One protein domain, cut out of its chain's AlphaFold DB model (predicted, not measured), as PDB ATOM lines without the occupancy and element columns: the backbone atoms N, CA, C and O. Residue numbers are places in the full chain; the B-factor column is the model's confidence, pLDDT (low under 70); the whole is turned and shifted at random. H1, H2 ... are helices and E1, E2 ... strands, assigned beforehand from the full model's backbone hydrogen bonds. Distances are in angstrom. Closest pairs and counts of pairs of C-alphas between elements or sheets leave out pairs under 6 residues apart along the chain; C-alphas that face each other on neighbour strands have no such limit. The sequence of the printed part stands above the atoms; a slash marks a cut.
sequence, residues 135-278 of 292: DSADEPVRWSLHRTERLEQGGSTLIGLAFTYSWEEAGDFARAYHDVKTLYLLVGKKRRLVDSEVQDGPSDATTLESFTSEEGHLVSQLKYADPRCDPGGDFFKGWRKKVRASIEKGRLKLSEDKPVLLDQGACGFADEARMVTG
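This is residues 135 to 278 of the 292 residues of an uncharacterized protein of Vitiosangium sp. GDMCC 1.1324 (UniProt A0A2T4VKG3). Picture a long sandwich of two twisted sheets face to face, E1 to E4 in one and E5 to E9 in the other, their strands running nearly alike along its length; a short helix, H1, packs on E3 and E7 at one end. The printed part has 144 residues, with nine named strands, E1 to E9, and then the helix; the class is mostly strand. The first sheet runs E1 - E2 - E3 - E4, and the second is branched at E7; neighbours in both are antiparallel. The whole is only just compact, close to loose, with a radius of gyration of the C-alphas of 17.4 A, and elongated, spanning 55 by 34 by 21 A.

Start at E1, residues 144 to 153, and go on through E2, residues 156 to 169, E3, residues 175 to 187, and E4, residues 193 to 200: they form a meander, each strand the antiparallel neighbour of the one before, in three hairpins. Within hydrogen-bond range you find N 149 and O 160 at 2.9 A, N 161 and O 183 at 2.9 A, and N 184 and O 197 at 2.9 A. A short link leads to the second meander, E5, residues 207 to 214, E6, residues 217 to 225, E7, residues 235 to 248, and E8, residues 251 to 256. Here look at N 212 and O 219, 2.9 A, N 220 and O 243, 2.9 A, and N 246 and O 253, 2.9 A. E9, residues 260 to 266, is also antiparallel to E7, with N 238 and O 263 at 2.8 A. The pairing is staggered: E9 pairs with residues 235 to 240 of E7 and E8 with 243 to 248, both on one side of E7, with E6 on the other side. Between the sheets, the parts that face each other are 9.0 A centre to centre, and the strands of the one stand at 12 degrees to those of the other. The closest C-alphas of E1 and E5 are those of Glu 149 and Thr 212, 6.4 A; of E4 and E8, those of Asp 195 and Leu 252, 5.8 A. H1, residues 269 to 277, is on the branched sheet at a height of 9.2 A, along the strands, at 2 degrees to E7 on the local plane; it only grazes the other sheet. In H1, 3 of 5 O i to N i+4 pairs are within hydrogen-bond range.

Find C-alpha 144 at (-35.362, -10.070, -43.184), where E1 begins its 27.5 A. E2 measures 43.1 A, E3 38.6 A and E7 39.9 A, the last from C-alpha 235 at (-22.691, -25.026, -66.770). H1, 11.6 A long, ends at C-alpha 277, (-34.574, -24.534, -54.245).

The C-alphas farthest apart are those of Asp 172 and Lys 190, 54.7 A. The printed part has no cut and no long link. Mean pLDDT of the printed part is 87.2; look for values under 70 at residues 135 to 138, 170 to 174, 227 to 233 and 268 to 278.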
ATOM      1  N   ASP A 135     -37.621  -5.906 -61.343       65.94
ATOM      2  CA  ASP A 135     -38.331  -5.545 -62.571       65.94
ATOM      3  C   ASP A 135     -39.404  -6.585 -62.957       65.94
ATOM      4  O   ASP A 135     -40.226  -6.323 -63.832       65.94
ATOM      5  N   SER A 136     -39.389  -7.772 -62.337       65.06
ATOM      6  CA  SER A 136     -40.251  -8.919 -62.660       65.06
ATOM      7  C   SER A 136     -41.200  -9.358 -61.541       65.06
ATOM      8  O   SER A 136     -42.094 -10.155 -61.814       65.06
ATOM      9  N   ALA A 137     -41.055  -8.860 -60.307       62.38
ATOM     10  CA  ALA A 137     -42.012  -9.149 -59.235       62.38
ATOM     11  C   ALA A 137     -43.052  -8.036 -59.105       62.38
ATOM     12  O   ALA A 137     -42.714  -6.853 -59.062       62.38
ATOM     13  N   ASP A 138     -44.317  -8.435 -58.965       69.50
ATOM     14  CA  ASP A 138     -45.431  -7.518 -58.699       69.50
ATOM     15  C   ASP A 138     -45.304  -6.828 -57.325       69.50
ATOM     16  O   ASP A 138     -45.870  -5.753 -57.118       69.50
ATOM     17  N   GLU A 139     -44.541  -7.416 -56.393       75.12
ATOM     18  CA  GLU A 139     -44.325  -6.885 -55.045       75.12
ATOM     19  C   GLU A 139     -42.830  -6.826 -54.673       75.12
ATOM     20  O   GLU A 139     -42.075  -7.763 -54.952       75.12
ATOM     21  N   PRO A 140     -42.376  -5.736 -54.023       81.31
ATOM     22  CA  PRO A 140     -40.999  -5.607 -53.564       81.31
ATOM     23  C   PRO A 140     -40.679  -6.620 -52.463       81.31
ATOM     24  O   PRO A 140     -41.438  -6.775 -51.505       81.31
ATOM     25  N   VAL A 141     -39.505  -7.248 -52.547       86.94
ATOM     26  CA  VAL A 141     -39.042  -8.202 -51.531       86.94
ATOM     27  C   VAL A 141     -38.114  -7.496 -50.557       86.94
ATOM     28  O   VAL A 141     -37.226  -6.747 -50.958       86.94
ATOM     29  N   ARG A 142     -38.333  -7.704 -49.260       90.88
ATOM     30  CA  ARG A 142     -37.589  -7.031 -48.192       90.88
ATOM     31  C   ARG A 142     -36.506  -7.932 -47.626       90.88
ATOM     32  O   ARG A 142     -36.681  -9.149 -47.540       90.88
ATOM     33  N   TRP A 143     -35.413  -7.318 -47.185       94.62
ATOM     34  CA  TRP A 143     -34.497  -7.993 -46.274       94.62
ATOM     35  C   TRP A 143     -35.240  -8.412 -45.007       94.62
ATOM     36  O   TRP A 143     -36.086  -7.678 -44.508       94.62
ATOM     37  N   SER A 144     -34.879  -9.573 -44.472       94.69
ATOM     38  CA  SER A 144     -35.362 -10.070 -43.184       94.69
ATOM     39  C   SER A 144     -34.175 -10.463 -42.316       94.69
ATOM     40  O   SER A 144     -33.180 -11.003 -42.811       94.69
ATOM     41  N   LEU A 145     -34.240 -10.177 -41.015       97.06
ATOM     42  CA  LEU A 145     -33.192 -10.594 -40.086       97.06
ATOM     43  C   LEU A 145     -33.322 -12.092 -39.798       97.06
ATOM     44  O   LEU A 145     -34.213 -12.514 -39.063       97.06
ATOM     45  N   HIS A 146     -32.403 -12.890 -40.332       96.94
ATOM     46  CA  HIS A 146     -32.448 -14.342 -40.199       96.94
ATOM     47  C   HIS A 146     -31.734 -14.840 -38.939       96.94
ATOM     48  O   HIS A 146     -32.236 -15.711 -38.227       96.94
ATOM     49  N   ARG A 147     -30.538 -14.310 -38.651       97.69
ATOM     50  CA  ARG A 147     -29.730 -14.769 -37.511       97.69
ATOM     51  C   ARG A 147     -28.893 -13.652 -36.906       97.69
ATOM     52  O   ARG A 147     -28.417 -12.762 -37.606       97.69
ATOM     53  N   THR A 148     -28.652 -13.749 -35.604       98.25
ATOM     54  CA  THR A 148     -27.773 -12.835 -34.868       98.25
ATOM     55  C   THR A 148     -26.789 -13.622 -34.027       98.25
ATOM     56  O   THR A 148     -27.204 -14.551 -33.338       98.25
ATOM     57  N   GLU A 149     -25.530 -13.207 -34.008       98.38
ATOM     58  CA  GLU A 149     -24.507 -13.790 -33.139       98.38
ATOM     59  C   GLU A 149     -23.711 -12.708 -32.418       98.38
ATOM     60  O   GLU A 149     -23.576 -11.578 -32.893       98.38
ATOM     61  N   ARG A 150     -23.184 -13.054 -31.242       98.06
ATOM     62  CA  ARG A 150     -22.383 -12.145 -30.419       98.06
ATOM     63  C   ARG A 150     -21.157 -12.858 -29.879       98.06
ATOM     64  O   ARG A 150     -21.240 -13.988 -29.410       98.06
ATOM     65  N   LEU A 151     -20.040 -12.146 -29.880       97.69
ATOM     66  CA  LEU A 151     -18.783 -12.586 -29.303       97.69
ATOM     67  C   LEU A 151     -18.209 -11.473 -28.423       97.69
ATOM     68  O   LEU A 151     -17.825 -10.411 -28.908       97.69
ATOM     69  N   GLU A 152     -18.126 -11.730 -27.122       96.75
ATOM     70  CA  GLU A 152     -17.515 -10.820 -26.152       96.75
ATOM     71  C   GLU A 152     -16.007 -11.081 -26.054       96.75
ATOM     72  O   GLU A 152     -15.578 -12.195 -25.747       96.75
ATOM     73  N   GLN A 153     -15.180 -10.054 -26.256       94.75
ATOM     74  CA  GLN A 153     -13.728 -10.175 -26.143       94.75
ATOM     75  C   GLN A 153     -13.090  -8.856 -25.699       94.75
ATOM     76  O   GLN A 153     -13.236  -7.810 -26.329       94.75
ATOM     77  N   GLY A 154     -12.338  -8.893 -24.594       91.38
ATOM     78  CA  GLY A 154     -11.552  -7.741 -24.137       91.38
ATOM     79  C   GLY A 154     -12.377  -6.508 -23.735       91.38
ATOM     80  O   GLY A 154     -11.857  -5.393 -23.764       91.38
ATOM     81  N   GLY A 155     -13.649  -6.685 -23.356       93.69
ATOM     82  CA  GLY A 155     -14.563  -5.586 -23.014       93.69
ATOM     83  C   GLY A 155     -15.174  -4.869 -24.224       93.69
ATOM     84  O   GLY A 155     -15.738  -3.786 -24.054       93.69
ATOM     85  N   SER A 156     -15.037  -5.465 -25.407       97.12
ATOM     86  CA  SER A 156     -15.779  -5.134 -26.620       97.12
ATOM     87  C   SER A 156     -16.643  -6.330 -27.027       97.12
ATOM     88  O   SER A 156     -16.311  -7.472 -26.714       97.12
ATOM     89  N   THR A 157     -17.700  -6.059 -27.778       98.12
ATOM     90  CA  THR A 157     -18.623  -7.050 -28.325       98.12
ATOM     91  C   THR A 157     -18.545  -7.002 -29.844       98.12
ATOM     92  O   THR A 157     -18.806  -5.961 -30.443       98.12
ATOM     93  N   LEU A 158     -18.198  -8.113 -30.482       98.50
ATOM     94  CA  LEU A 158     -18.400  -8.302 -31.912       98.50
ATOM     95  C   LEU A 158     -19.815  -8.848 -32.122       98.50
ATOM     96  O   LEU A 158     -20.155  -9.906 -31.600       98.50
ATOM     97  N   ILE A 159     -20.642  -8.113 -32.857       98.62
ATOM     98  CA  ILE A 159     -22.026  -8.464 -33.179       98.62
ATOM     99  C   ILE A 159     -22.095  -8.790 -34.665       98.62
ATOM    100  O   ILE A 159     -21.570  -8.049 -35.491       98.62
ATOM    101  N   GLY A 160     -22.755  -9.889 -34.993       98.50
ATOM    102  CA  GLY A 160     -23.071 -10.299 -36.347       98.50
ATOM    103  C   GLY A 160     -24.577 -10.304 -36.568       98.50
ATOM    104  O   GLY A 160     -25.310 -10.848 -35.743       98.50
ATOM    105  N   LEU A 161     -25.036  -9.739 -37.680       98.62
ATOM    106  CA  LEU A 161     -26.436  -9.737 -38.106       98.62
ATOM    107  C   LEU A 161     -26.495 -10.265 -39.537       98.62
ATOM    108  O   LEU A 161     -25.985  -9.608 -40.440       98.62
ATOM    109  N   ALA A 162     -27.081 -11.439 -39.740       98.25
ATOM    110  CA  ALA A 162     -27.251 -12.019 -41.062       98.25
ATOM    111  C   ALA A 162     -28.685 -11.791 -41.540       98.25
ATOM    112  O   ALA A 162     -29.641 -12.287 -40.935       98.25
ATOM    113  N   PHE A 163     -28.808 -11.030 -42.620       98.00
ATOM    114  CA  PHE A 163     -30.047 -10.745 -43.317       98.00
ATOM    115  C   PHE A 163     -30.159 -11.639 -44.537       98.00
ATOM    116  O   PHE A 163     -29.163 -11.906 -45.209       98.00
ATOM    117  N   THR A 164     -31.375 -12.074 -44.828       95.81
ATOM    118  CA  THR A 164     -31.684 -12.852 -46.023       95.81
ATOM    119  C   THR A 164     -32.888 -12.256 -46.721       95.81
ATOM    120  O   THR A 164     -33.804 -11.763 -46.057       95.81
ATOM    121  N   TYR A 165     -32.929 -12.365 -48.039       91.12
ATOM    122  CA  TYR A 165     -34.183 -12.298 -48.772       91.12
ATOM    123  C   TYR A 165     -34.254 -13.473 -49.741       91.12
ATOM    124  O   TYR A 165     -33.229 -14.029 -50.144       91.12
ATOM    125  N   SER A 166     -35.473 -13.867 -50.081       87.56
ATOM    126  CA  SER A 166     -35.723 -14.900 -51.075       87.56
ATOM    127  C   SER A 166     -36.969 -14.576 -51.871       87.56
ATOM    128  O   SER A 166     -37.947 -14.102 -51.292       87.56
ATOM    129  N   TRP A 167     -36.956 -14.860 -53.167       83.06
ATOM    130  CA  TRP A 167     -38.137 -14.729 -54.015       83.06
ATOM    131  C   TRP A 167     -38.067 -15.680 -55.201       83.06
ATOM    132  O   TRP A 167     -36.992 -16.171 -55.532       83.06
ATOM    133  N   GLU A 168     -39.212 -15.945 -55.820       79.44
ATOM    134  CA  GLU A 168     -39.318 -16.888 -56.929       79.44
ATOM    135  C   GLU A 168     -39.935 -16.210 -58.160       79.44
ATOM    136  O   GLU A 168     -40.970 -15.550 -58.060       79.44
ATOM    137  N   GLU A 169     -39.307 -16.370 -59.326       74.00
ATOM    138  CA  GLU A 169     -39.940 -16.122 -60.623       74.00
ATOM    139  C   GLU A 169     -40.854 -17.297 -60.958       74.00
ATOM    140  O   GLU A 169     -40.466 -18.455 -60.813       74.00
ATOM    141  N   ALA A 170     -42.053 -17.009 -61.458       68.56
ATOM    142  CA  ALA A 170     -42.942 -18.014 -62.029       68.56
ATOM    143  C   ALA A 170     -42.827 -18.032 -63.564       68.56
ATOM    144  O   ALA A 170     -42.616 -16.997 -64.192       68.56
ATOM    145  N   GLY A 171     -43.039 -19.201 -64.178       68.88
ATOM    146  CA  GLY A 171     -43.089 -19.376 -65.637       68.88
ATOM    147  C   GLY A 171     -42.032 -20.339 -66.178       68.88
ATOM    148  O   GLY A 171     -41.396 -21.068 -65.422       68.88
ATOM    149  N   ASP A 172     -41.835 -20.331 -67.498       62.16
ATOM    150  CA  ASP A 172     -40.898 -21.233 -68.193       62.16
ATOM    151  C   ASP A 172     -39.422 -20.980 -67.831       62.16
ATOM    152  O   ASP A 172     -38.559 -21.782 -68.169       62.16
ATOM    153  N   PHE A 173     -39.136 -19.884 -67.123       65.25
ATOM    154  CA  PHE A 173     -37.823 -19.537 -66.574       65.25
ATOM    155  C   PHE A 173     -37.868 -19.400 -65.049       65.25
ATOM    156  O   PHE A 173     -37.115 -18.612 -64.491       65.25
ATOM    157  N   ALA A 174     -38.771 -20.132 -64.382       64.94
ATOM    158  CA  ALA A 174     -38.926 -20.065 -62.936       64.94
ATOM    159  C   ALA A 174     -37.590 -20.264 -62.206       64.94
ATOM    160  O   ALA A 174     -36.853 -21.216 -62.473       64.94
ATOM    161  N   ARG A 175     -37.288 -19.352 -61.282       71.69
ATOM    162  CA  ARG A 175     -36.011 -19.262 -60.565       71.69
ATOM    163  C   ARG A 175     -36.254 -18.850 -59.137       71.69
ATOM    164  O   ARG A 175     -37.014 -17.916 -58.919       71.69
ATOM    165  N   ALA A 176     -35.562 -19.479 -58.194       74.69
ATOM    166  CA  ALA A 176     -35.477 -18.949 -56.843       74.69
ATOM    167  C   ALA A 176     -34.209 -18.101 -56.707       74.69
ATOM    168  O   ALA A 176     -33.106 -18.517 -57.060       74.69
ATOM    169  N   TYR A 177     -34.381 -16.893 -56.202       82.12
ATOM    170  CA  TYR A 177     -33.309 -15.978 -55.873       82.12
ATOM    171  C   TYR A 177     -33.142 -15.977 -54.370       82.12
ATOM    172  O   TYR A 177     -34.119 -15.873 -53.627       82.12
ATOM    173  N   HIS A 178     -31.897 -16.061 -53.931       88.81
ATOM    174  CA  HIS A 178     -31.527 -16.037 -52.528       88.81
ATOM    175  C   HIS A 178     -30.307 -15.150 -52.375       88.81
ATOM    176  O   HIS A 178     -29.308 -15.337 -53.066       88.81
ATOM    177  N   ASP A 179     -30.353 -14.210 -51.445       92.62
ATOM    178  CA  ASP A 179     -29.157 -13.457 -51.097       92.62
ATOM    179  C   ASP A 179     -29.023 -13.336 -49.586       92.62
ATOM    180  O   ASP A 179     -29.989 -13.434 -48.819       92.62
ATOM    181  N   VAL A 180     -27.785 -13.127 -49.161       96.38
ATOM    182  CA  VAL A 180     -27.389 -12.981 -47.772       96.38
ATOM    183  C   VAL A 180     -26.559 -11.720 -47.644       96.38
ATOM    184  O   VAL A 180     -25.514 -11.594 -48.271       96.38
ATOM    185  N   LYS A 181     -26.947 -10.828 -46.740       97.56
ATOM    186  CA  LYS A 181     -26.117  -9.693 -46.336       97.56
ATOM    187  C   LYS A 181     -25.787  -9.823 -44.862       97.56
ATOM    188  O   LYS A 181     -26.683  -9.929 -44.030       97.56
ATOM    189  N   THR A 182     -24.505  -9.811 -44.518       98.44
ATOM    190  CA  THR A 182     -24.064  -9.887 -43.123       98.44
ATOM    191  C   THR A 182     -23.447  -8.569 -42.685       98.44
ATOM    192  O   THR A 182     -22.463  -8.114 -43.265       98.44
ATOM    193  N   LEU A 183     -24.001  -7.966 -41.634       98.50
ATOM    194  CA  LEU A 183     -23.399  -6.824 -40.956       98.50
ATOM    195  C   LEU A 183     -22.566  -7.328 -39.781       98.50
ATOM    196  O   LEU A 183     -23.073  -8.043 -38.914       98.50
ATOM    197  N   TYR A 184     -21.308  -6.907 -39.719       98.50
ATOM    198  CA  TYR A 184     -20.442  -7.146 -38.575       98.50
ATOM    199  C   TYR A 184     -20.129  -5.825 -37.883       98.50
ATOM    200  O   TYR A 184     -19.625  -4.892 -38.504       98.50
ATOM    201  N   LEU A 185     -20.413  -5.741 -36.588       98.50
ATOM    202  CA  LEU A 185     -20.288  -4.526 -35.790       98.50
ATOM    203  C   LEU A 185     -19.379  -4.797 -34.595       98.50
ATOM    204  O   LEU A 185     -19.689  -5.637 -33.753       98.50
ATOM    205  N   LEU A 186     -18.277  -4.063 -34.478       98.44
ATOM    206  CA  LEU A 186     -17.457  -4.070 -33.274       98.44
ATOM    207  C   LEU A 186     -17.907  -2.943 -32.350       98.44
ATOM    208  O   LEU A 186     -17.658  -1.765 -32.608       98.44
ATOM    209  N   VAL A 187     -18.541  -3.305 -31.244       97.94
ATOM    210  CA  VAL A 187     -19.055  -2.378 -30.239       97.94
ATOM    211  C   VAL A 187     -18.102  -2.342 -29.048       97.94
ATOM    212  O   VAL A 187     -17.817  -3.355 -28.419       97.94
ATOM    213  N   GLY A 188     -17.579  -1.163 -28.731       96.31
ATOM    214  CA  GLY A 188     -16.659  -0.961 -27.617       96.31
ATOM    215  C   GLY A 188     -17.356  -0.599 -26.306       96.31
ATOM    216  O   GLY A 188     -18.576  -0.679 -26.140       96.31
ATOM    217  N   LYS A 189     -16.558  -0.100 -25.356       92.88
ATOM    218  CA  LYS A 189     -17.055   0.424 -24.075       92.88
ATOM    219  C   LYS A 189     -18.125   1.496 -24.287       92.88
ATOM    220  O   LYS A 189     -18.047   2.291 -25.220       92.88
ATOM    221  N   LYS A 190     -19.086   1.553 -23.358       90.31
ATOM    222  CA  LYS A 190     -20.248   2.460 -23.418       90.31
ATOM    223  C   LYS A 190     -21.099   2.278 -24.685       90.31
ATOM    224  O   LYS A 190     -21.799   3.206 -25.068       90.31
ATOM    225  N   ARG A 191     -21.041   1.098 -25.314       92.69
ATOM    226  CA  ARG A 191     -21.818   0.747 -26.510       92.69
ATOM    227  C   ARG A 191     -21.591   1.690 -27.694       92.69
ATOM    228  O   ARG A 191     -22.511   1.994 -28.447       92.69
ATOM    229  N   ARG A 192     -20.361   2.174 -27.860       94.25
ATOM    230  CA  ARG A 192     -19.977   2.978 -29.022       94.25
ATOM    231  C   ARG A 192     -19.488   2.059 -30.137       94.25
ATOM    232  O   ARG A 192     -18.647   1.201 -29.872       94.25
ATOM    233  N   LEU A 193     -19.958   2.274 -31.365       96.75
ATOM    234  CA  LEU A 193     -19.425   1.578 -32.533       96.75
ATOM    235  C   LEU A 193     -17.949   1.959 -32.726       96.75
ATOM    236  O   LEU A 193     -17.603   3.143 -32.764       96.75
ATOM    237  N   VAL A 194     -17.083   0.953 -32.783       97.38
ATOM    238  CA  VAL A 194     -15.631   1.095 -32.964       97.38
ATOM    239  C   VAL A 194     -15.248   0.852 -34.417       97.38
ATOM    240  O   VAL A 194     -14.462   1.618 -34.964       97.38
ATOM    241  N   ASP A 195     -15.792  -0.204 -35.016       98.06
ATOM    242  CA  ASP A 195     -15.518  -0.616 -36.393       98.06
ATOM    243  C   ASP A 195     -16.724  -1.391 -36.934       98.06
ATOM    244  O   ASP A 195     -17.534  -1.905 -36.153       98.06
ATOM    245  N   SER A 196     -16.852  -1.485 -38.251       98.12
ATOM    246  CA  SER A 196     -17.963  -2.196 -38.886       98.12
ATOM    247  C   SER A 196     -17.628  -2.599 -40.310       98.12
ATOM    248  O   SER A 196     -16.981  -1.830 -41.009       98.12
ATOM    249  N   GLU A 197     -18.150  -3.737 -40.752       98.06
ATOM    250  CA  GLU A 197     -18.042  -4.198 -42.136       98.06
ATOM    251  C   GLU A 197     -19.378  -4.770 -42.614       98.06
ATOM    252  O   GLU A 197     -20.144  -5.339 -41.829       98.06
ATOM    253  N   VAL A 198     -19.636  -4.626 -43.912       97.81
ATOM    254  CA  VAL A 198     -20.783  -5.217 -44.610       97.81
ATOM    255  C   VAL A 198     -20.246  -6.271 -45.566       97.81
ATOM    256  O   VAL A 198     -19.313  -6.003 -46.319       97.81
ATOM    257  N   GLN A 199     -20.819  -7.470 -45.529       97.50
ATOM    258  CA  GLN A 199     -20.462  -8.559 -46.429       97.50
ATOM    259  C   GLN A 199     -21.699  -9.038 -47.182       97.50
ATOM    260  O   GLN A 199     -22.594  -9.638 -46.590       97.50
ATOM    261  N   ASP A 200     -21.710  -8.791 -48.487       96.50
ATOM    262  CA  ASP A 200     -22.723  -9.299 -49.411       96.50
ATOM    263  C   ASP A 200     -22.438 -10.750 -49.812       96.50
ATOM    264  O   ASP A 200     -21.282 -11.204 -49.807       96.50
ATOM    265  N   GLY A 201     -23.495 -11.480 -50.161       94.56
ATOM    266  CA  GLY A 201     -23.419 -12.811 -50.732       94.56
ATOM    267  C   GLY A 201     -22.586 -12.809 -52.019       94.56
ATOM    268  O   GLY A 201     -22.541 -11.806 -52.731       94.56
ATOM    269  N   PRO A 202     -21.874 -13.903 -52.344       92.75
ATOM    270  CA  PRO A 202     -21.095 -13.962 -53.583       92.75
ATOM    271  C   PRO A 202     -21.943 -13.886 -54.862       92.75
ATOM    272  O   PRO A 202     -21.421 -13.516 -55.910       92.75
ATOM    273  N   SER A 203     -23.219 -14.268 -54.784       90.06
ATOM    274  CA  SER A 203     -24.202 -14.176 -55.867       90.06
ATOM    275  C   SER A 203     -25.627 -14.091 -55.310       90.06
ATOM    276  O   SER A 203     -25.858 -14.339 -54.132       90.06
ATOM    277  N   ASP A 204     -26.605 -13.820 -56.164       85.69
ATOM    278  CA  ASP A 204     -28.043 -13.854 -55.853       85.69
ATOM    279  C   ASP A 204     -28.644 -15.273 -55.837       85.69
ATOM    280  O   ASP A 204     -29.862 -15.452 -55.888       85.69
ATOM    281  N   ALA A 205     -27.778 -16.282 -55.752       88.06
ATOM    282  CA  ALA A 205     -28.111 -17.659 -55.413       88.06
ATOM    283  C   ALA A 205     -27.386 -18.075 -54.119       88.06
ATOM    284  O   ALA A 205     -26.954 -19.219 -53.978       88.06
ATOM    285  N   THR A 206     -27.184 -17.130 -53.195       92.38
ATOM    286  CA  THR A 206     -26.508 -17.351 -51.915       92.38
ATOM    287  C   THR A 206     -27.511 -17.658 -50.812       92.38
ATOM    288  O   THR A 206     -28.423 -16.887 -50.539       92.38
ATOM    289  N   THR A 207     -27.283 -18.749 -50.087       94.38
ATOM    290  CA  THR A 207     -28.024 -19.110 -48.875       94.38
ATOM    291  C   THR A 207     -27.094 -19.170 -47.667       94.38
ATOM    292  O   THR A 207     -25.909 -19.516 -47.767       94.38
ATOM    293  N   LEU A 208     -27.630 -18.828 -46.494       96.69
ATOM    294  CA  LEU A 208     -26.915 -18.927 -45.226       96.69
ATOM    295  C   LEU A 208     -27.085 -20.338 -44.652       96.69
ATOM    296  O   LEU A 208     -28.163 -20.697 -44.193       96.69
ATOM    297  N   GLU A 209     -26.016 -21.136 -44.645       96.00
ATOM    298  CA  GLU A 209     -26.039 -22.497 -44.092       96.00
ATOM    299  C   GLU A 209     -25.888 -22.483 -42.563       96.00
ATOM    300  O   GLU A 209     -26.565 -23.223 -41.853       96.00
ATOM    301  N   SER A 210     -25.008 -21.626 -42.039       97.50
ATOM    302  CA  SER A 210     -24.850 -21.422 -40.596       97.50
ATOM    303  C   SER A 210     -24.239 -20.060 -40.289       97.50
ATOM    304  O   SER A 210     -23.492 -19.510 -41.096       97.50
ATOM    305  N   PHE A 211     -24.494 -19.537 -39.090       98.31
ATOM    306  CA  PHE A 211     -23.807 -18.350 -38.588       98.31
ATOM    307  C   PHE A 211     -23.558 -18.476 -37.093       98.31
ATOM    308  O   PHE A 211     -24.486 -18.269 -36.332       98.31
ATOM    309  N   THR A 212     -22.364 -18.878 -36.672       98.31
ATOM    310  CA  THR A 212     -22.066 -19.307 -35.291       98.31
ATOM    311  C   THR A 212     -20.905 -18.517 -34.690       98.31
ATOM    312  O   THR A 212     -20.167 -17.838 -35.402       98.31
ATOM    313  N   SER A 213     -20.716 -18.602 -33.369       97.69
ATOM    314  CA  SER A 213     -19.483 -18.151 -32.715       97.69
ATOM    315  C   SER A 213     -18.582 -19.338 -32.374       97.69
ATOM    316  O   SER A 213     -18.983 -20.234 -31.631       97.69
ATOM    317  N   GLU A 214     -17.361 -19.347 -32.912       95.69
ATOM    318  CA  GLU A 214     -16.406 -20.455 -32.793       95.69
ATOM    319  C   GLU A 214     -14.982 -19.916 -32.622       95.69
ATOM    320  O   GLU A 214     -14.547 -19.052 -33.377       95.69
ATOM    321  N   GLU A 215     -14.243 -20.418 -31.628       94.50
ATOM    322  CA  GLU A 215     -12.804 -20.143 -31.433       94.50
ATOM    323  C   GLU A 215     -12.411 -18.649 -31.392       94.50
ATOM    324  O   GLU A 215     -11.310 -18.272 -31.782       94.50
ATOM    325  N   GLY A 216     -13.294 -17.770 -30.905       96.81
ATOM    326  CA  GLY A 216     -13.039 -16.321 -30.908       96.81
ATOM    327  C   GLY A 216     -13.309 -15.645 -32.258       96.81
ATOM    328  O   GLY A 216     -12.836 -14.536 -32.506       96.81
ATOM    329  N   HIS A 217     -14.091 -16.297 -33.114       98.25
ATOM    330  CA  HIS A 217     -14.611 -15.762 -34.363       98.25
ATOM    331  C   HIS A 217     -16.144 -15.787 -34.364       98.25
ATOM    332  O   HIS A 217     -16.767 -16.616 -33.698       98.25
ATOM    333  N   LEU A 218     -16.752 -14.899 -35.148       98.56
ATOM    334  CA  LEU A 218     -18.065 -15.156 -35.739       98.56
ATOM    335  C   LEU A 218     -17.836 -15.769 -37.117       98.56
ATOM    336  O   LEU A 218     -17.040 -15.238 -37.890       98.56
ATOM    337  N   VAL A 219     -18.494 -16.881 -37.415       98.56
ATOM    338  CA  VAL A 219     -18.286 -17.659 -38.638       98.56
ATOM    339  C   VAL A 219     -19.602 -17.759 -39.390       98.56
ATOM    340  O   VAL A 219     -20.519 -18.437 -38.928       98.56
ATOM    341  N   SER A 220     -19.702 -17.108 -40.550       98.31
ATOM    342  CA  SER A 220     -20.791 -17.350 -41.497       98.31
ATOM    343  C   SER A 220     -20.356 -18.391 -42.526       98.31
ATOM    344  O   SER A 220     -19.253 -18.335 -43.075       98.31
ATOM    345  N   GLN A 221     -21.214 -19.376 -42.769       98.38
ATOM    346  CA  GLN A 221     -21.041 -20.376 -43.812       98.38
ATOM    347  C   GLN A 221     -22.134 -20.172 -44.851       98.38
ATOM    348  O   GLN A 221     -23.322 -20.245 -44.540       98.38
ATOM    349  N   LEU A 222     -21.712 -19.908 -46.080       97.19
ATOM    350  CA  LEU A 222     -22.572 -19.590 -47.207       97.19
ATOM    351  C   LEU A 222     -22.487 -20.716 -48.230       97.19
ATOM    352  O   LEU A 222     -21.387 -21.199 -48.523       97.19
ATOM    353  N   LYS A 223     -23.629 -21.098 -48.794       94.94
ATOM    354  CA  LYS A 223     -23.704 -21.871 -50.036       94.94
ATOM    355  C   LYS A 223     -24.115 -20.932 -51.153       94.94
ATOM    356  O   LYS A 223     -24.985 -20.102 -50.932       94.94
ATOM    357  N   TYR A 224     -23.490 -21.041 -52.316       92.12
ATOM    358  CA  TYR A 224     -23.846 -20.216 -53.469       92.12
ATOM    359  C   TYR A 224     -23.538 -20.920 -54.790       92.12
ATOM    360  O   TYR A 224     -22.794 -21.902 -54.801       92.12
ATOM    361  N   ALA A 225     -24.078 -20.416 -55.899       87.06
ATOM    362  CA  ALA A 225     -23.802 -20.918 -57.247       87.06
ATOM    363  C   ALA A 225     -23.208 -19.826 -58.164       87.06
ATOM    364  O   ALA A 225     -23.588 -18.659 -58.056       87.06
ATOM    365  N   ASP A 226     -22.260 -20.210 -59.035       77.94
ATOM    366  CA  ASP A 226     -21.558 -19.352 -60.016       77.94
ATOM    367  C   ASP A 226     -21.007 -20.185 -61.207       77.94
ATOM    368  O   ASP A 226     -20.353 -21.201 -60.943       77.94
ATOM    369  N   PRO A 227     -21.168 -19.812 -62.499       61.97
ATOM    370  CA  PRO A 227     -21.992 -18.737 -63.072       61.97
ATOM    371  C   PRO A 227     -23.455 -19.160 -63.267       61.97
ATOM    372  O   PRO A 227     -23.791 -20.337 -63.130       61.97
ATOM    373  N   ARG A 228     -24.333 -18.199 -63.593       61.94
ATOM    374  CA  ARG A 228     -25.744 -18.480 -63.899       61.94
ATOM    375  C   ARG A 228     -25.885 -19.235 -65.219       61.94
ATOM    376  O   ARG A 228     -25.190 -18.932 -66.189       61.94
ATOM    377  N   CYS A 229     -26.868 -20.125 -65.264       62.34
ATOM    378  CA  CYS A 229     -27.308 -20.855 -66.449       62.34
ATOM    379  C   CYS A 229     -27.995 -19.990 -67.523       62.34
ATOM    380  O   CYS A 229     -28.529 -20.502 -68.500       62.34
ATOM    381  N   ASP A 230     -27.973 -18.663 -67.378       54.97
ATOM    382  CA  ASP A 230     -28.667 -17.727 -68.256       54.97
ATOM    383  C   ASP A 230     -28.026 -16.330 -68.185       54.97
ATOM    384  O   ASP A 230     -27.596 -15.913 -67.103       54.97
ATOM    385  N   PRO A 231     -27.935 -15.587 -69.306       49.31
ATOM    386  CA  PRO A 231     -28.368 -15.949 -70.662       49.31
ATOM    387  C   PRO A 231     -27.343 -16.689 -71.527       49.31
ATOM    388  O   PRO A 231     -27.496 -16.743 -72.744       49.31
ATOM    389  N   GLY A 232     -26.296 -17.274 -70.939       57.19
ATOM    390  CA  GLY A 232     -25.280 -17.970 -71.739       57.19
ATOM    391  C   GLY A 232     -24.393 -18.963 -70.999       57.19
ATOM    392  O   GLY A 232     -23.307 -19.268 -71.488       57.19
ATOM    393  N   GLY A 233     -24.798 -19.422 -69.813       62.88
ATOM    394  CA  GLY A 233     -24.084 -20.476 -69.102       62.88
ATOM    395  C   GLY A 233     -24.654 -21.843 -69.458       62.88
ATOM    396  O   GLY A 233     -25.805 -22.113 -69.155       62.88
ATOM    397  N   ASP A 234     -23.841 -22.727 -70.033       74.31
ATOM    398  CA  ASP A 234     -24.207 -24.145 -70.203       74.31
ATOM    399  C   ASP A 234     -23.834 -24.981 -68.963       74.31
ATOM    400  O   ASP A 234     -24.008 -26.201 -68.951       74.31
ATOM    401  N   PHE A 235     -23.257 -24.351 -67.931       77.50
ATOM    402  CA  PHE A 235     -22.691 -25.026 -66.770       77.50
ATOM    403  C   PHE A 235     -22.761 -24.181 -65.492       77.50
ATOM    404  O   PHE A 235     -22.437 -22.992 -65.527       77.50
ATOM    405  N   PHE A 236     -23.073 -24.811 -64.358       83.62
ATOM    406  CA  PHE A 236     -23.055 -24.194 -63.028       83.62
ATOM    407  C   PHE A 236     -21.970 -24.807 -62.135       83.62
ATOM    408  O   PHE A 236     -21.547 -25.952 -62.324       83.62
ATOM    409  N   LYS A 237     -21.544 -24.062 -61.110       87.88
ATOM    410  CA  LYS A 237     -20.764 -24.595 -59.986       87.88
ATOM    411  C   LYS A 237     -21.368 -24.147 -58.668       87.88
ATOM    412  O   LYS A 237     -21.544 -22.955 -58.439       87.88
ATOM    413  N   GLY A 238     -21.644 -25.111 -57.803       90.75
ATOM    414  CA  GLY A 238     -22.028 -24.904 -56.417       90.75
ATOM    415  C   GLY A 238     -20.803 -24.790 -55.523       90.75
ATOM    416  O   GLY A 238     -19.889 -25.613 -55.583       90.75
ATOM    417  N   TRP A 239     -20.796 -23.803 -54.646       94.25
ATOM    418  CA  TRP A 239     -19.685 -23.489 -53.767       94.25
ATOM    419  C   TRP A 239     -20.149 -23.368 -52.324       94.25
ATOM    420  O   TRP A 239     -21.271 -22.960 -52.031       94.25
ATOM    421  N   ARG A 240     -19.231 -23.662 -51.407       96.56
ATOM    422  CA  ARG A 240     -19.333 -23.307 -49.995       96.56
ATOM    423  C   ARG A 240     -18.212 -22.351 -49.640       96.56
ATOM    424  O   ARG A 240     -17.045 -22.645 -49.898       96.56
ATOM    425  N   LYS A 241     -18.545 -21.245 -48.989       96.62
ATOM    426  CA  LYS A 241     -17.583 -20.260 -48.487       96.62
ATOM    427  C   LYS A 241     -17.786 -20.054 -46.995       96.62
ATOM    428  O   LYS A 241     -18.916 -20.055 -46.515       96.62
ATOM    429  N   LYS A 242     -16.685 -19.882 -46.267       98.00
ATOM    430  CA  LYS A 242     -16.702 -19.461 -44.866       98.00
ATOM    431  C   LYS A 242     -16.119 -18.062 -44.759       98.00
ATOM    432  O   LYS A 242     -15.034 -17.815 -45.286       98.00
ATOM    433  N   VAL A 243     -16.813 -17.178 -44.056       98.38
ATOM    434  CA  VAL A 243     -16.314 -15.857 -43.676       98.38
ATOM    435  C   VAL A 243     -16.174 -15.837 -42.163       98.38
ATOM    436  O   VAL A 243     -17.082 -16.233 -41.437       98.38
ATOM    437  N   ARG A 244     -15.010 -15.406 -41.682       98.56
ATOM    438  CA  ARG A 244     -14.701 -15.297 -40.257       98.56
ATOM    439  C   ARG A 244     -14.496 -13.835 -39.907       98.56
ATOM    440  O   ARG A 244     -13.607 -13.193 -40.464       98.56
ATOM    441  N   ALA A 245     -15.261 -13.339 -38.948       98.62
ATOM    442  CA  ALA A 245     -15.045 -12.044 -38.325       98.62
ATOM    443  C   ALA A 245     -14.378 -12.224 -36.961       98.62
ATOM    444  O   ALA A 245     -14.761 -13.091 -36.179       98.62
ATOM    445  N   SER A 246     -13.369 -11.409 -36.671       98.25
ATOM    446  CA  SER A 246     -12.637 -11.426 -35.398       98.25
ATOM    447  C   SER A 246     -12.193 -10.029 -34.990       98.25
ATOM    448  O   SER A 246     -12.305  -9.077 -35.765       98.25
ATOM    449  N   ILE A 247     -11.674  -9.914 -33.766       98.12
ATOM    450  CA  ILE A 247     -11.100  -8.674 -33.247       98.12
ATOM    451  C   ILE A 247      -9.573  -8.800 -33.238       98.12
ATOM    452  O   ILE A 247      -9.007  -9.531 -32.425       98.12
ATOM    453  N   GLU A 248      -8.888  -8.039 -34.092       96.94
ATOM    454  CA  GLU A 248      -7.424  -7.955 -34.111       96.94
ATOM    455  C   GLU A 248      -6.980  -6.532 -33.761       96.94
ATOM    456  O   GLU A 248      -7.349  -5.565 -34.423       96.94
ATOM    457  N   LYS A 249      -6.176  -6.382 -32.697       95.50
ATOM    458  CA  LYS A 249      -5.651  -5.077 -32.235       95.50
ATOM    459  C   LYS A 249      -6.752  -4.019 -32.028       95.50
ATOM    460  O   LYS A 249      -6.546  -2.837 -32.288       95.50
ATOM    461  N   GLY A 250      -7.919  -4.454 -31.543       95.56
ATOM    462  CA  GLY A 250      -9.068  -3.584 -31.275       95.56
ATOM    463  C   GLY A 250      -9.841  -3.142 -32.520       95.56
ATOM    464  O   GLY A 250     -10.652  -2.226 -32.414       95.56
ATOM    465  N   ARG A 251      -9.596  -3.771 -33.673       97.19
ATOM    466  CA  ARG A 251     -10.311  -3.533 -34.927       97.19
ATOM    467  C   ARG A 251     -10.995  -4.792 -35.416       97.19
ATOM    468  O   ARG A 251     -10.584  -5.899 -35.064       97.19
ATOM    469  N   LEU A 252     -12.026  -4.601 -36.228       98.19
ATOM    470  CA  LEU A 252     -12.695  -5.706 -36.884       98.19
ATOM    471  C   LEU A 252     -11.817  -6.221 -38.027       98.19
ATOM    472  O   LEU A 252     -11.222  -5.441 -38.769       98.19
ATOM    473  N   LYS A 253     -11.709  -7.542 -38.148       98.38
ATOM    474  CA  LYS A 253     -11.009  -8.192 -39.251       98.38
ATOM    475  C   LYS A 253     -11.876  -9.291 -39.828       98.38
ATOM    476  O   LYS A 253     -12.241 -10.223 -39.107       98.38
ATOM    477  N   LEU A 254     -12.133  -9.189 -41.126       98.44
ATOM    478  CA  LEU A 254     -12.722 -10.255 -41.919       98.44
ATOM    479  C   LEU A 254     -11.620 -11.077 -42.587       98.44
ATOM    480  O   LEU A 254     -10.628 -10.544 -43.086       98.44
ATOM    481  N   SER A 255     -11.798 -12.389 -42.588       97.88
ATOM    482  CA  SER A 255     -11.006 -13.320 -43.384       97.88
ATOM    483  C   SER A 255     -11.930 -14.333 -44.029       97.88
ATOM    484  O   SER A 255     -12.880 -14.793 -43.400       97.88
ATOM    485  N   GLU A 256     -11.623 -14.704 -45.261       97.69
ATOM    486  CA  GLU A 256     -12.417 -15.652 -46.026       97.69
ATOM    487  C   GLU A 256     -11.594 -16.911 -46.272       97.69
ATOM    488  O   GLU A 256     -10.444 -16.836 -46.718       97.69
ATOM    489  N   ASP A 257     -12.181 -18.069 -45.982       96.31
ATOM    490  CA  ASP A 257     -11.574 -19.339 -46.358       96.31
ATOM    491  C   ASP A 257     -11.717 -19.513 -47.880       96.31
ATOM    492  O   ASP A 257     -12.665 -19.020 -48.503       96.31
ATOM    493  N   LYS A 258     -10.783 -20.247 -48.498       96.69
ATOM    494  CA  LYS A 258     -10.885 -20.585 -49.923       96.69
ATOM    495  C   LYS A 258     -12.218 -21.317 -50.174       96.69
ATOM    496  O   LYS A 258     -12.452 -22.327 -49.505       96.69
ATOM    497  N   PRO A 259     -13.049 -20.870 -51.137       96.88
ATOM    498  CA  PRO A 259     -14.290 -21.561 -51.458       96.88
ATOM    499  C   PRO A 259     -14.050 -23.028 -51.820       96.88
ATOM    500  O   PRO A 259     -13.092 -23.369 -52.525       96.88
ATOM    501  N   VAL A 260     -14.928 -23.895 -51.328       96.88
ATOM    502  CA  VAL A 260     -14.918 -25.336 -51.583       96.88
ATOM    503  C   VAL A 260     -15.997 -25.636 -52.610       96.88
ATOM    504  O   VAL A 260     -17.161 -25.312 -52.381       96.88
ATOM    505  N   LEU A 261     -15.613 -26.243 -53.734       94.62
ATOM    506  CA  LEU A 261     -16.568 -26.731 -54.726       94.62
ATOM    507  C   LEU A 261     -17.406 -27.841 -54.083       94.62
ATOM    508  O   LEU A 261     -16.847 -28.809 -53.567       94.62
ATOM    509  N   LEU A 262     -18.723 -27.670 -54.082       91.94
ATOM    510  CA  LEU A 262     -19.673 -28.671 -53.611       91.94
ATOM    511  C   LEU A 262     -20.160 -29.543 -54.760       91.94
ATOM    512  O   LEU A 262     -20.200 -30.760 -54.619       91.94
ATOM    513  N   ASP A 263     -20.509 -28.905 -55.874       86.69
ATOM    514  CA  ASP A 263     -21.126 -29.556 -57.021       86.69
ATOM    515  C   ASP A 263     -20.859 -28.758 -58.301       86.69
ATOM    516  O   ASP A 263     -20.470 -27.588 -58.245       86.69
ATOM    517  N   GLN A 264     -21.033 -29.387 -59.456       89.31
ATOM    518  CA  GLN A 264     -20.973 -28.734 -60.752       89.31
ATOM    519  C   GLN A 264     -21.698 -29.570 -61.811       89.31
ATOM    520  O   GLN A 264     -21.562 -30.793 -61.838       89.31
ATOM    521  N   GLY A 265     -22.408 -28.924 -62.728       83.19
ATOM    522  CA  GLY A 265     -23.236 -29.638 -63.693       83.19
ATOM    523  C   GLY A 265     -23.609 -28.797 -64.898       83.19
ATOM    524  O   GLY A 265     -23.401 -27.585 -64.913       83.19
ATOM    525  N   ALA A 266     -24.132 -29.463 -65.926       79.38
ATOM    526  CA  ALA A 266     -24.709 -28.768 -67.063       79.38
ATOM    527  C   ALA A 266     -25.991 -28.048 -66.637       79.38
ATOM    528  O   ALA A 266     -26.728 -28.517 -65.772       79.38
ATOM    529  N   CYS A 267     -26.249 -26.913 -67.264       73.75
ATOM    530  CA  CYS A 267     -27.465 -26.157 -67.044       73.75
ATOM    531  C   CYS A 267     -28.667 -26.883 -67.656       73.75
ATOM    532  O   CYS A 267     -28.696 -27.166 -68.854       73.75
ATOM    533  N   GLY A 268     -29.649 -27.215 -66.817       63.97
ATOM    534  CA  GLY A 268     -30.872 -27.917 -67.187       63.97
ATOM    535  C   GLY A 268     -31.893 -27.869 -66.048       63.97
ATOM    536  O   GLY A 268     -31.522 -27.896 -64.877       63.97
ATOM    537  N   PHE A 269     -33.180 -27.810 -66.400       57.16
ATOM    538  CA  PHE A 269     -34.288 -27.495 -65.486       57.16
ATOM    539  C   PHE A 269     -34.340 -28.316 -64.185       57.16
ATOM    540  O   PHE A 269     -34.729 -27.784 -63.152       57.16
ATOM    541  N   ALA A 270     -33.956 -29.596 -64.207       57.53
ATOM    542  CA  ALA A 270     -34.042 -30.458 -63.026       57.53
ATOM    543  C   ALA A 270     -32.851 -30.300 -62.062       57.53
ATOM    544  O   ALA A 270     -33.041 -30.323 -60.847       57.53
ATOM    545  N   ASP A 271     -31.634 -30.135 -62.583       55.41
ATOM    546  CA  ASP A 271     -30.414 -30.129 -61.762       55.41
ATOM    547  C   ASP A 271     -30.112 -28.739 -61.181       55.41
ATOM    548  O   ASP A 271     -29.634 -28.632 -60.051       55.41
ATOM    549  N   GLU A 272     -30.484 -27.669 -61.890       57.06
ATOM    550  CA  GLU A 272     -30.425 -26.294 -61.374       57.06
ATOM    551  C   GLU A 272     -31.437 -26.080 -60.240       57.06
ATOM    552  O   GLU A 272     -31.076 -25.603 -59.161       57.06
ATOM    553  N   ALA A 273     -32.691 -26.506 -60.443       57.28
ATOM    554  CA  ALA A 273     -33.750 -26.363 -59.448       57.28
ATOM    555  C   ALA A 273     -33.399 -27.065 -58.128       57.28
ATOM    556  O   ALA A 273     -33.666 -26.510 -57.065       57.28
ATOM    557  N   ARG A 274     -32.742 -28.233 -58.163       63.81
ATOM    558  CA  ARG A 274     -32.311 -28.975 -56.959       63.81
ATOM    559  C   ARG A 274     -31.384 -28.157 -56.056       63.81
ATOM    560  O   ARG A 274     -31.582 -28.113 -54.844       63.81
ATOM    561  N   MET A 275     -30.389 -27.485 -56.634       59.00
ATOM    562  CA  MET A 275     -29.428 -26.670 -55.877       59.00
ATOM    563  C   MET A 275     -30.004 -25.314 -55.461       59.00
ATOM    564  O   MET A 275     -29.720 -24.842 -54.362       59.00
ATOM    565  N   VAL A 276     -30.810 -24.699 -56.328       55.00
ATOM    566  CA  VAL A 276     -31.389 -23.372 -56.100       55.00
ATOM    567  C   VAL A 276     -32.528 -23.422 -55.077       55.00
ATOM    568  O   VAL A 276     -32.569 -22.593 -54.179       55.00
ATOM    569  N   THR A 277     -33.404 -24.426 -55.141       56.78
ATOM    570  CA  THR A 277     -34.574 -24.534 -54.245       56.78
ATOM    571  C   THR A 277     -34.303 -25.345 -52.973       56.78
ATOM    572  O   THR A 277     -35.111 -25.331 -52.044       56.78
ATOM    573  N   GLY A 278     -33.194 -26.096 -52.921       50.38
ATOM    574  CA  GLY A 278     -32.902 -27.030 -51.830       50.38
ATOM    575  C   GLY A 278     -33.895 -28.195 -51.719       50.38
ATOM    576  O   GLY A 278     -33.878 -28.911 -50.718       50.38
TER     577      GLY A 278